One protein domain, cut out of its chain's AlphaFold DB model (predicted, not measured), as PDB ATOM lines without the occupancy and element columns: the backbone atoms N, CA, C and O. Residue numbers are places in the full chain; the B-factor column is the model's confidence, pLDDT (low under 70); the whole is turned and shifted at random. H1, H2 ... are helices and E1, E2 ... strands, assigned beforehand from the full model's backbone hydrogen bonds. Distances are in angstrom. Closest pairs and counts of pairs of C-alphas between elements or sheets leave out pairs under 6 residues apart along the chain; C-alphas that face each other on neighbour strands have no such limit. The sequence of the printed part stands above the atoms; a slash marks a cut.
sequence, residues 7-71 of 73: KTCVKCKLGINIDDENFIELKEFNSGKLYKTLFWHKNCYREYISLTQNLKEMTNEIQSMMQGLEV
ATOM      1  N   LYS A   7     -20.243  63.337 184.586       92.56
ATOM      2  CA  LYS A   7     -19.077  63.295 183.685       92.56
ATOM      3  C   LYS A   7     -19.509  63.470 182.235       92.56
ATOM      4  O   LYS A   7     -20.656  63.225 181.896       92.56
ATOM      5  N   THR A   8     -18.599  63.883 181.362       94.06
ATOM      6  CA  THR A   8     -18.921  64.116 179.947       94.06
ATOM      7  C   THR A   8     -18.552  62.903 179.105       94.06
ATOM      8  O   THR A   8     -17.406  62.452 179.137       94.06
ATOM      9  N   CYS A   9     -19.500  62.410 178.308       94.50
ATOM     10  CA  CYS A   9     -19.242  61.352 177.340       94.50
ATOM     11  C   CYS A   9     -18.280  61.822 176.242       94.50
ATOM     12  O   CYS A   9     -18.495  62.860 175.611       94.50
ATOM     13  N   VAL A  10     -17.245  61.030 175.953       94.62
ATOM     14  CA  VAL A  10     -16.251  61.363 174.919       94.62
ATOM     15  C   VAL A  10     -16.877  61.478 173.528       94.62
ATOM     16  O   VAL A  10     -16.472  62.363 172.769       94.62
ATOM     17  N   LYS A  11     -17.866  60.633 173.201       93.44
ATOM     18  CA  LYS A  11     -18.487  60.565 171.869       93.44
ATOM     19  C   LYS A  11     -19.557  61.628 171.645       93.44
ATOM     20  O   LYS A  11     -19.403  62.447 170.747       93.44
ATOM     21  N   CYS A  12     -20.632  61.609 172.434       93.94
ATOM     22  CA  CYS A  12     -21.808  62.457 172.207       93.94
ATOM     23  C   CYS A  12     -21.761  63.800 172.948       93.94
ATOM     24  O   CYS A  12     -22.638  64.630 172.744       93.94
ATOM     25  N   LYS A  13     -20.760  64.020 173.816       94.88
ATOM     26  CA  LYS A  13     -20.595  65.229 174.647       94.88
ATOM     27  C   LYS A  13     -21.728  65.500 175.647       94.88
ATOM     28  O   LYS A  13     -21.708  66.527 176.316       94.88
ATOM     29  N   LEU A  14     -22.667  64.567 175.804       92.69
ATOM     30  CA  LEU A  14     -23.728  64.642 176.806       92.69
ATOM     31  C   LEU A  14     -23.231  64.197 178.189       92.69
ATOM     32  O   LEU A  14     -22.230  63.482 178.314       92.69
ATOM     33  N   GLY A  15     -23.961  64.616 179.222       92.00
ATOM     34  CA  GLY A  15     -23.708  64.229 180.606       92.00
ATOM     35  C   GLY A  15     -23.970  62.741 180.864       92.00
ATOM     36  O   GLY A  15     -24.919  62.149 180.354       92.00
ATOM     37  N   ILE A  16     -23.112  62.147 181.681       92.62
ATOM     38  CA  ILE A  16     -23.201  60.809 182.251       92.62
ATOM     39  C   ILE A  16     -23.345  61.012 183.750       92.62
ATOM     40  O   ILE A  16     -22.442  61.561 184.381       92.62
ATOM     41  N   ASN A  17     -24.456  60.566 184.321       90.94
ATOM     42  CA  ASN A  17     -24.536  60.428 185.763       90.94
ATOM     43  C   ASN A  17     -23.729  59.185 186.158       90.94
ATOM     44  O   ASN A  17     -24.126  58.083 185.806       90.94
ATOM     45  N   ILE A  18     -22.587  59.344 186.833       87.25
ATOM     46  CA  ILE A  18     -21.770  58.179 187.222       87.25
ATOM     47  C   ILE A  18     -22.301  57.469 188.471       87.25
ATOM     48  O   ILE A  18     -21.765  56.433 188.849       87.25
ATOM     49  N   ASP A  19     -23.326  58.031 189.115       85.88
ATOM     50  CA  ASP A  19     -24.090  57.330 190.147       85.88
ATOM     51  C   ASP A  19     -25.131  56.370 189.521       85.88
ATOM     52  O   ASP A  19     -25.776  55.613 190.241       85.88
ATOM     53  N   ASP A  20     -25.295  56.397 188.191       78.31
ATOM     54  CA  ASP A  20     -26.061  55.426 187.401       78.31
ATOM     55  C   ASP A  20     -25.109  54.344 186.844       78.31
ATOM     56  O   ASP A  20     -23.971  54.630 186.472       78.31
ATOM     57  N   GLU A  21     -25.552  53.090 186.753       66.69
ATOM     58  CA  GLU A  21     -24.718  51.925 186.394       66.69
ATOM     59  C   GLU A  21     -24.436  51.802 184.875       66.69
ATOM     60  O   GLU A  21     -23.886  50.808 184.397       66.69
ATOM     61  N   ASN A  22     -24.795  52.813 184.076       82.75
ATOM     62  CA  ASN A  22     -24.859  52.729 182.611       82.75
ATOM     63  C   ASN A  22     -23.734  53.464 181.859       82.75
ATOM     64  O   ASN A  22     -23.952  54.067 180.799       82.75
ATOM     65  N   PHE A  23     -22.500  53.376 182.357       93.44
ATOM     66  CA  PHE A  23     -21.334  53.965 181.697       93.44
ATOM     67  C   PHE A  23     -20.135  53.024 181.623       93.44
ATOM     68  O   PHE A  23     -20.065  51.995 182.288       93.44
ATOM     69  N   ILE A  24     -19.189  53.394 180.768       93.88
ATOM     70  CA  ILE A  24     -17.879  52.764 180.646       93.88
ATOM     71  C   ILE A  24     -16.826  53.806 181.019       93.88
ATOM     72  O   ILE A  24     -16.820  54.918 180.483       93.88
ATOM     73  N   GLU A  25     -15.932  53.435 181.931       94.50
ATOM     74  CA  GLU A  25     -14.744  54.203 182.294       94.50
ATOM     75  C   GLU A  25     -13.506  53.532 181.697       94.50
ATOM     76  O   GLU A  25     -13.249  52.354 181.943       94.50
ATOM     77  N   LEU A  26     -12.723  54.283 180.927       94.12
ATOM     78  CA  LEU A  26     -11.448  53.830 180.375       94.12
ATOM     79  C   LEU A  26     -10.317  54.646 180.987       94.12
ATOM     80  O   LEU A  26     -10.369  55.875 181.000       94.12
ATOM     81  N   LYS A  27      -9.282  53.960 181.469       95.69
ATOM     82  CA  LYS A  27      -8.082  54.576 182.040       95.69
ATOM     83  C   LYS A  27      -6.914  54.374 181.090       95.69
ATOM     84  O   LYS A  27      -6.547  53.246 180.780       95.69
ATOM     85  N   GLU A  28      -6.344  55.477 180.642       93.88
ATOM     86  CA  GLU A  28      -5.161  55.506 179.799       93.88
ATOM     87  C   GLU A  28      -3.931  55.681 180.683       93.88
ATOM     88  O   GLU A  28      -3.861  56.617 181.486       93.88
ATOM     89  N   PHE A  29      -2.967  54.774 180.542       95.25
ATOM     90  CA  PHE A  29      -1.711  54.810 181.276       95.25
ATOM     91  C   PHE A  29      -0.569  55.123 180.315       95.25
ATOM     92  O   PHE A  29      -0.456  54.506 179.260       95.25
ATOM     93  N   ASN A  30       0.306  56.046 180.705       95.19
ATOM     94  CA  ASN A  30       1.548  56.338 180.002       95.19
ATOM     95  C   ASN A  30       2.716  56.111 180.965       95.19
ATOM     96  O   ASN A  30       2.759  56.695 182.049       95.19
ATOM     97  N   SER A  31       3.651  55.240 180.580       94.56
ATOM     98  CA  SER A  31       4.843  54.920 181.380       94.56
ATOM     99  C   SER A  31       4.504  54.483 182.815       94.56
ATOM    100  O   SER A  31       5.117  54.927 183.783       94.56
ATOM    101  N   GLY A  32       3.458  53.659 182.964       93.81
ATOM    102  CA  GLY A  32       2.983  53.147 184.257       93.81
ATOM    103  C   GLY A  32       2.202  54.151 185.116       93.81
ATOM    104  O   GLY A  32       1.703  53.779 186.176       93.81
ATOM    105  N   LYS A  33       2.051  55.406 184.675       93.88
ATOM    106  CA  LYS A  33       1.268  56.437 185.373       93.88
ATOM    107  C   LYS A  33      -0.075  56.648 184.690       93.88
ATOM    108  O   LYS A  33      -0.156  56.628 183.464       93.88
ATOM    109  N   LEU A  34      -1.125  56.879 185.481       95.12
ATOM    110  CA  LEU A  34      -2.433  57.261 184.949       95.12
ATOM    111  C   LEU A  34      -2.298  58.605 184.223       95.12
ATOM    112  O   LEU A  34      -1.985  59.618 184.845       95.12
ATOM    113  N   TYR A  35      -2.524  58.595 182.914       94.88
ATOM    114  CA  TYR A  35      -2.480  59.777 182.063       94.88
ATOM    115  C   TYR A  35      -3.858  60.433 181.973       94.88
ATOM    116  O   TYR A  35      -3.988  61.641 182.170       94.88
ATOM    117  N   LYS A  36      -4.903  59.640 181.705       94.69
ATOM    118  CA  LYS A  36      -6.254  60.167 181.490       94.69
ATOM    119  C   LYS A  36      -7.330  59.148 181.838       94.69
ATOM    120  O   LYS A  36      -7.152  57.953 181.637       94.69
ATOM    121  N   THR A  37      -8.478  59.645 182.286       95.38
ATOM    122  CA  THR A  37      -9.709  58.857 182.411       95.38
ATOM    123  C   THR A  37     -10.745  59.375 181.419       95.38
ATOM    124  O   THR A  37     -10.991  60.580 181.334       95.38
ATOM    125  N   LEU A  38     -11.347  58.467 180.661       95.00
ATOM    126  CA  LEU A  38     -12.361  58.734 179.651       95.00
ATOM    127  C   LEU A  38     -13.677  58.077 180.061       95.00
ATOM    128  O   LEU A  38     -13.694  56.911 180.443       95.00
ATOM    129  N   PHE A  39     -14.779  58.810 179.928       95.25
ATOM    130  CA  PHE A  39     -16.115  58.321 180.256       95.25
ATOM    131  C   PHE A  39     -16.960  58.207 178.991       95.25
ATOM    132  O   PHE A  39     -16.934  59.087 178.127       95.25
ATOM    133  N   TRP A  40     -17.721  57.126 178.882       95.62
ATOM    134  CA  TRP A  40     -18.580  56.842 177.740       95.62
ATOM    135  C   TRP A  40     -19.943  56.360 178.212       95.62
ATOM    136  O   TRP A  40     -20.027  55.541 179.124       95.62
ATOM    137  N   HIS A  41     -21.015  56.782 177.541       94.81
ATOM    138  CA  HIS A  41     -22.262  56.023 177.614       94.81
ATOM    139  C   HIS A  41     -22.025  54.633 177.023       94.81
ATOM    140  O   HIS A  41     -21.364  54.500 175.988       94.81
ATOM    141  N   LYS A  42     -22.606  53.603 177.643       92.75
ATOM    142  CA  LYS A  42     -22.456  52.209 177.199       92.75
ATOM    143  C   LYS A  42     -22.830  52.016 175.724       92.75
ATOM    144  O   LYS A  42     -22.100  51.358 174.986       92.75
ATOM    145  N   ASN A  43     -23.909  52.664 175.277       92.25
ATOM    146  CA  ASN A  43     -24.352  52.617 173.880       92.25
ATOM    147  C   ASN A  43     -23.346  53.289 172.935       92.25
ATOM    148  O   ASN A  43     -22.940  52.679 171.950       92.25
ATOM    149  N   CYS A  44     -22.860  54.485 173.282       93.62
ATOM    150  CA  CYS A  44     -21.846  55.177 172.485       93.62
ATOM    151  C   CYS A  44     -20.547  54.371 172.361       93.62
ATOM    152  O   CYS A  44     -19.903  54.399 171.314       93.62
ATOM    153  N   TYR A  45     -20.146  53.662 173.421       94.25
ATOM    154  CA  TYR A  45     -18.969  52.798 173.372       94.25
ATOM    155  C   TYR A  45     -19.197  51.580 172.467       94.25
ATOM    156  O   TYR A  45     -18.341  51.252 171.649       94.25
ATOM    157  N   ARG A  46     -20.373  50.946 172.547       91.94
ATOM    158  CA  ARG A  46     -20.734  49.804 171.694       91.94
ATOM    159  C   ARG A  46     -20.717  50.161 170.207       91.94
ATOM    160  O   ARG A  46     -20.142  49.423 169.411       91.94
ATOM    161  N   GLU A  47     -21.309  51.297 169.849       92.25
ATOM    162  CA  GLU A  47     -21.291  51.818 168.477       92.25
ATOM    163  C   GLU A  47     -19.863  52.093 168.001       92.25
ATOM    164  O   GLU A  47     -19.499  51.724 166.887       92.25
ATOM    165  N   TYR A  48     -19.034  52.696 168.857       90.81
ATOM    166  CA  TYR A  48     -17.641  52.986 168.536       90.81
ATOM    167  C   TYR A  48     -16.828  51.719 168.234       90.81
ATOM    168  O   TYR A  48     -16.096  51.691 167.244       90.81
ATOM    169  N   ILE A  49     -16.974  50.665 169.043       89.31
ATOM    170  CA  ILE A  49     -16.277  49.391 168.814       89.31
ATOM    171  C   ILE A  49     -16.740  48.732 167.514       89.31
ATOM    172  O   ILE A  49     -15.894  48.338 166.717       89.31
ATOM    173  N   SER A  50     -18.052  48.684 167.267       89.75
ATOM    174  CA  SER A  50     -18.611  48.122 166.028       89.75
ATOM    175  C   SER A  50     -18.080  48.845 164.782       89.75
ATOM    176  O   SER A  50     -17.552  48.218 163.867       89.75
ATOM    177  N   LEU A  51     -18.100  50.184 164.787       84.50
ATOM    178  CA  LEU A  51     -17.536  50.988 163.698       84.50
ATOM    179  C   LEU A  51     -16.039  50.722 163.496       84.50
ATOM    180  O   LEU A  51     -15.574  50.630 162.363       84.50
ATOM    181  N   THR A  52     -15.282  50.590 164.586       83.44
ATOM    182  CA  THR A  52     -13.831  50.361 164.519       83.44
ATOM    183  C   THR A  52     -13.500  48.973 163.963       83.44
ATOM    184  O   THR A  52     -12.534  48.836 163.214       83.44
ATOM    185  N   GLN A  53     -14.299  47.952 164.285       79.94
ATOM    186  CA  GLN A  53     -14.147  46.601 163.733       79.94
ATOM    187  C   GLN A  53     -14.401  46.586 162.223       79.94
ATOM    188  O   GLN A  53     -13.526  46.155 161.476       79.94
ATOM    189  N   ASN A  54     -15.513  47.175 161.777       78.44
ATOM    190  CA  ASN A  54     -15.854  47.246 160.352       78.44
ATOM    191  C   ASN A  54     -14.780  47.995 159.540       78.44
ATOM    192  O   ASN A  54     -14.397  47.567 158.455       78.44
ATOM    193  N   LEU A  55     -14.245  49.102 160.076       78.62
ATOM    194  CA  LEU A  55     -13.162  49.849 159.422       78.62
ATOM    195  C   LEU A  55     -11.872  49.026 159.303       78.62
ATOM    196  O   LEU A  55     -11.164  49.132 158.298       78.62
ATOM    197  N   LYS A  56     -11.556  48.210 160.314       81.75
ATOM    198  CA  LYS A  56     -10.377  47.338 160.299       81.75
ATOM    199  C   LYS A  56     -10.508  46.242 159.242       81.75
ATOM    200  O   LYS A  56      -9.552  46.002 158.513       81.75
ATOM    201  N   GLU A  57     -11.675  45.614 159.142       82.00
ATOM    202  CA  GLU A  57     -11.962  44.591 158.130       82.00
ATOM    203  C   GLU A  57     -11.845  45.166 156.715       82.00
ATOM    204  O   GLU A  57     -11.065  44.656 155.913       82.00
ATOM    205  N   MET A  58     -12.480  46.313 156.459       78.94
ATOM    206  CA  MET A  58     -12.396  47.000 155.166       78.94
ATOM    207  C   MET A  58     -10.953  47.392 154.798       78.94
ATOM    208  O   MET A  58     -10.546  47.282 153.644       78.94
ATOM    209  N   THR A  59     -10.148  47.826 155.776       82.56
ATOM    210  CA  THR A  59      -8.731  48.156 155.537       82.56
ATOM    211  C   THR A  59      -7.925  46.916 155.139       82.56
ATOM    212  O   THR A  59      -7.102  46.988 154.226       82.56
ATOM    213  N   ASN A  60      -8.174  45.771 155.784       79.62
ATOM    214  CA  ASN A  60      -7.496  44.513 155.466       79.62
ATOM    215  C   ASN A  60      -7.866  43.997 154.064       79.62
ATOM    216  O   ASN A  60      -7.001  43.483 153.353       79.62
ATOM    217  N   GLU A  61      -9.127  44.149 153.651       83.31
ATOM    218  CA  GLU A  61      -9.579  43.782 152.302       83.31
ATOM    219  C   GLU A  61      -8.869  44.616 151.230       83.31
ATOM    220  O   GLU A  61      -8.312  44.053 150.287       83.31
ATOM    221  N   ILE A  62      -8.789  45.940 151.413       78.75
ATOM    222  CA  ILE A  62      -8.072  46.836 150.491       78.75
ATOM    223  C   ILE A  62      -6.590  46.453 150.399       78.75
ATOM    224  O   ILE A  62      -6.050  46.345 149.297       78.75
ATOM    225  N   GLN A  63      -5.931  46.203 151.536       79.94
ATOM    226  CA  GLN A  63      -4.527  45.773 151.555       79.94
ATOM    227  C   GLN A  63      -4.318  44.447 150.814       79.94
ATOM    228  O   GLN A  63      -3.363  44.317 150.050       79.94
ATOM    229  N   SER A  64      -5.233  43.490 150.986       79.75
ATOM    230  CA  SER A  64      -5.177  42.191 150.303       79.75
ATOM    231  C   SER A  64      -5.358  42.337 148.788       79.75
ATOM    232  O   SER A  64      -4.646  41.700 148.013       79.75
ATOM    233  N   MET A  65      -6.265  43.217 148.348       77.75
ATOM    234  CA  MET A  65      -6.462  43.516 146.925       77.75
ATOM    235  C   MET A  65      -5.237  44.189 146.296       77.75
ATOM    236  O   MET A  65      -4.852  43.833 145.185       77.75
ATOM    237  N   MET A  66      -4.606  45.137 146.998       74.12
ATOM    238  CA  MET A  66      -3.398  45.811 146.511       74.12
ATOM    239  C   MET A  66      -2.223  44.840 146.354       74.12
ATOM    240  O   MET A  66      -1.547  44.877 145.332       74.12
ATOM    241  N   GLN A  67      -2.026  43.921 147.303       69.62
ATOM    242  CA  GLN A  67      -0.982  42.893 147.200       69.62
ATOM    243  C   GLN A  67      -1.233  41.917 146.044       69.62
ATOM    244  O   GLN A  67      -0.290  41.495 145.386       69.62
ATOM    245  N   GLY A  68      -2.494  41.586 145.752       67.94
ATOM    246  CA  GLY A  68      -2.845  40.737 144.610       67.94
ATOM    247  C   GLY A  68      -2.539  41.367 143.245       67.94
ATOM    248  O   GLY A  68      -2.325  40.639 142.279       67.94
ATOM    249  N   LEU A  69      -2.487  42.700 143.157       59.84
ATOM    250  CA  LEU A  69      -2.181  43.429 141.922       59.84
ATOM    251  C   LEU A  69      -0.671  43.518 141.633       59.84
ATOM    252  O   LEU A  69      -0.296  43.598 140.467       59.84
ATOM    253  N   GLU A  70       0.193  43.454 142.653       57.75
ATOM    254  CA  GLU A  70       1.660  43.524 142.497       57.75
ATOM    255  C   GLU A  70       2.291  42.231 141.939       57.75
ATOM    256  O   GLU A  70       3.434  42.249 141.493       57.75
ATOM    257  N   VAL A  71       1.569  41.101 141.930       53.50
ATOM    258  CA  VAL A  71       2.093  39.791 141.474       53.50
ATOM    259  C   VAL A  71       1.835  39.535 139.979       53.50
ATOM    260  O   VAL A  71       2.296  38.535 139.434       53.50
TER     261      VAL A  71
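Overview. This is residues 7 to 71 of the 73 residues of an uncharacterized protein of Candidatus Pacearchaeota archaeon (UniProt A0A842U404). A narrow two-stranded hairpin, E2 and E3, and one long helix, H1, meet at their ends as a V, with a small looped head that holds the short strand E1 beside the corner. Most of H1 sticks out from this body, since residues 49 to 71 stand free, of which 49 to 69 belong to H1. The 65 printed residues hold three named strands and one named helix, in the order E1, E2, E3, H1; the sheet E2 - E3 is antiparallel and the class is mixed, helices and strands. The whole is extended, with a radius of gyration of the C-alphas of 17.5 A, and only just elongated, spanning 57 by 30 by 17 A.

Along the chain. E2, residues 23 to 30, is 23.1 A long from C-alpha 23 at (-21.334, 53.965, 181.697). E3, residues 33 to 41, is 24.8 A long. H1, residues 42 to 69, is 41.6 A long, ending with C-alpha 69 at (-2.181, 43.429, 141.922). E1, residues 15 to 17, begins with C-alpha 15 at (-23.708, 64.229, 180.606) and is 6.5 A long.

Arrangement. E2 and E3 form a hairpin, antiparallel at 159 degrees; N 26 and O 38 are within hydrogen-bond range at 2.8 A, as are N 40 and O 24 at 2.9 A. The closest C-alphas of E2 and H1 are those of Phe 23 and Lys 42, 5.0 A apart. In H1 every O i to N i+4 pair is within hydrogen-bond range. E1 pairs with no named strand, but residues 7 to 8 pair antiparallel with its residues 15 to 16. The closest C-alphas of E1 and E3 are those of Ile 16 and His 41, 6.7 A apart. E1 and H1 are apart.

Size, cuts and confidence. The two C-alphas farthest apart, those of Asp 19 and Val 71, are 58.0 A apart. Without the free stretch, the body of 42 residues spans 30 by 23 by 16 A. The printed part has no cut, and the links E1 to E2, E2 to E3 and E3 to H1 are tight. The mean pLDDT of the printed part is 86.8; residue 21 and residues 67 to 71 are under 70.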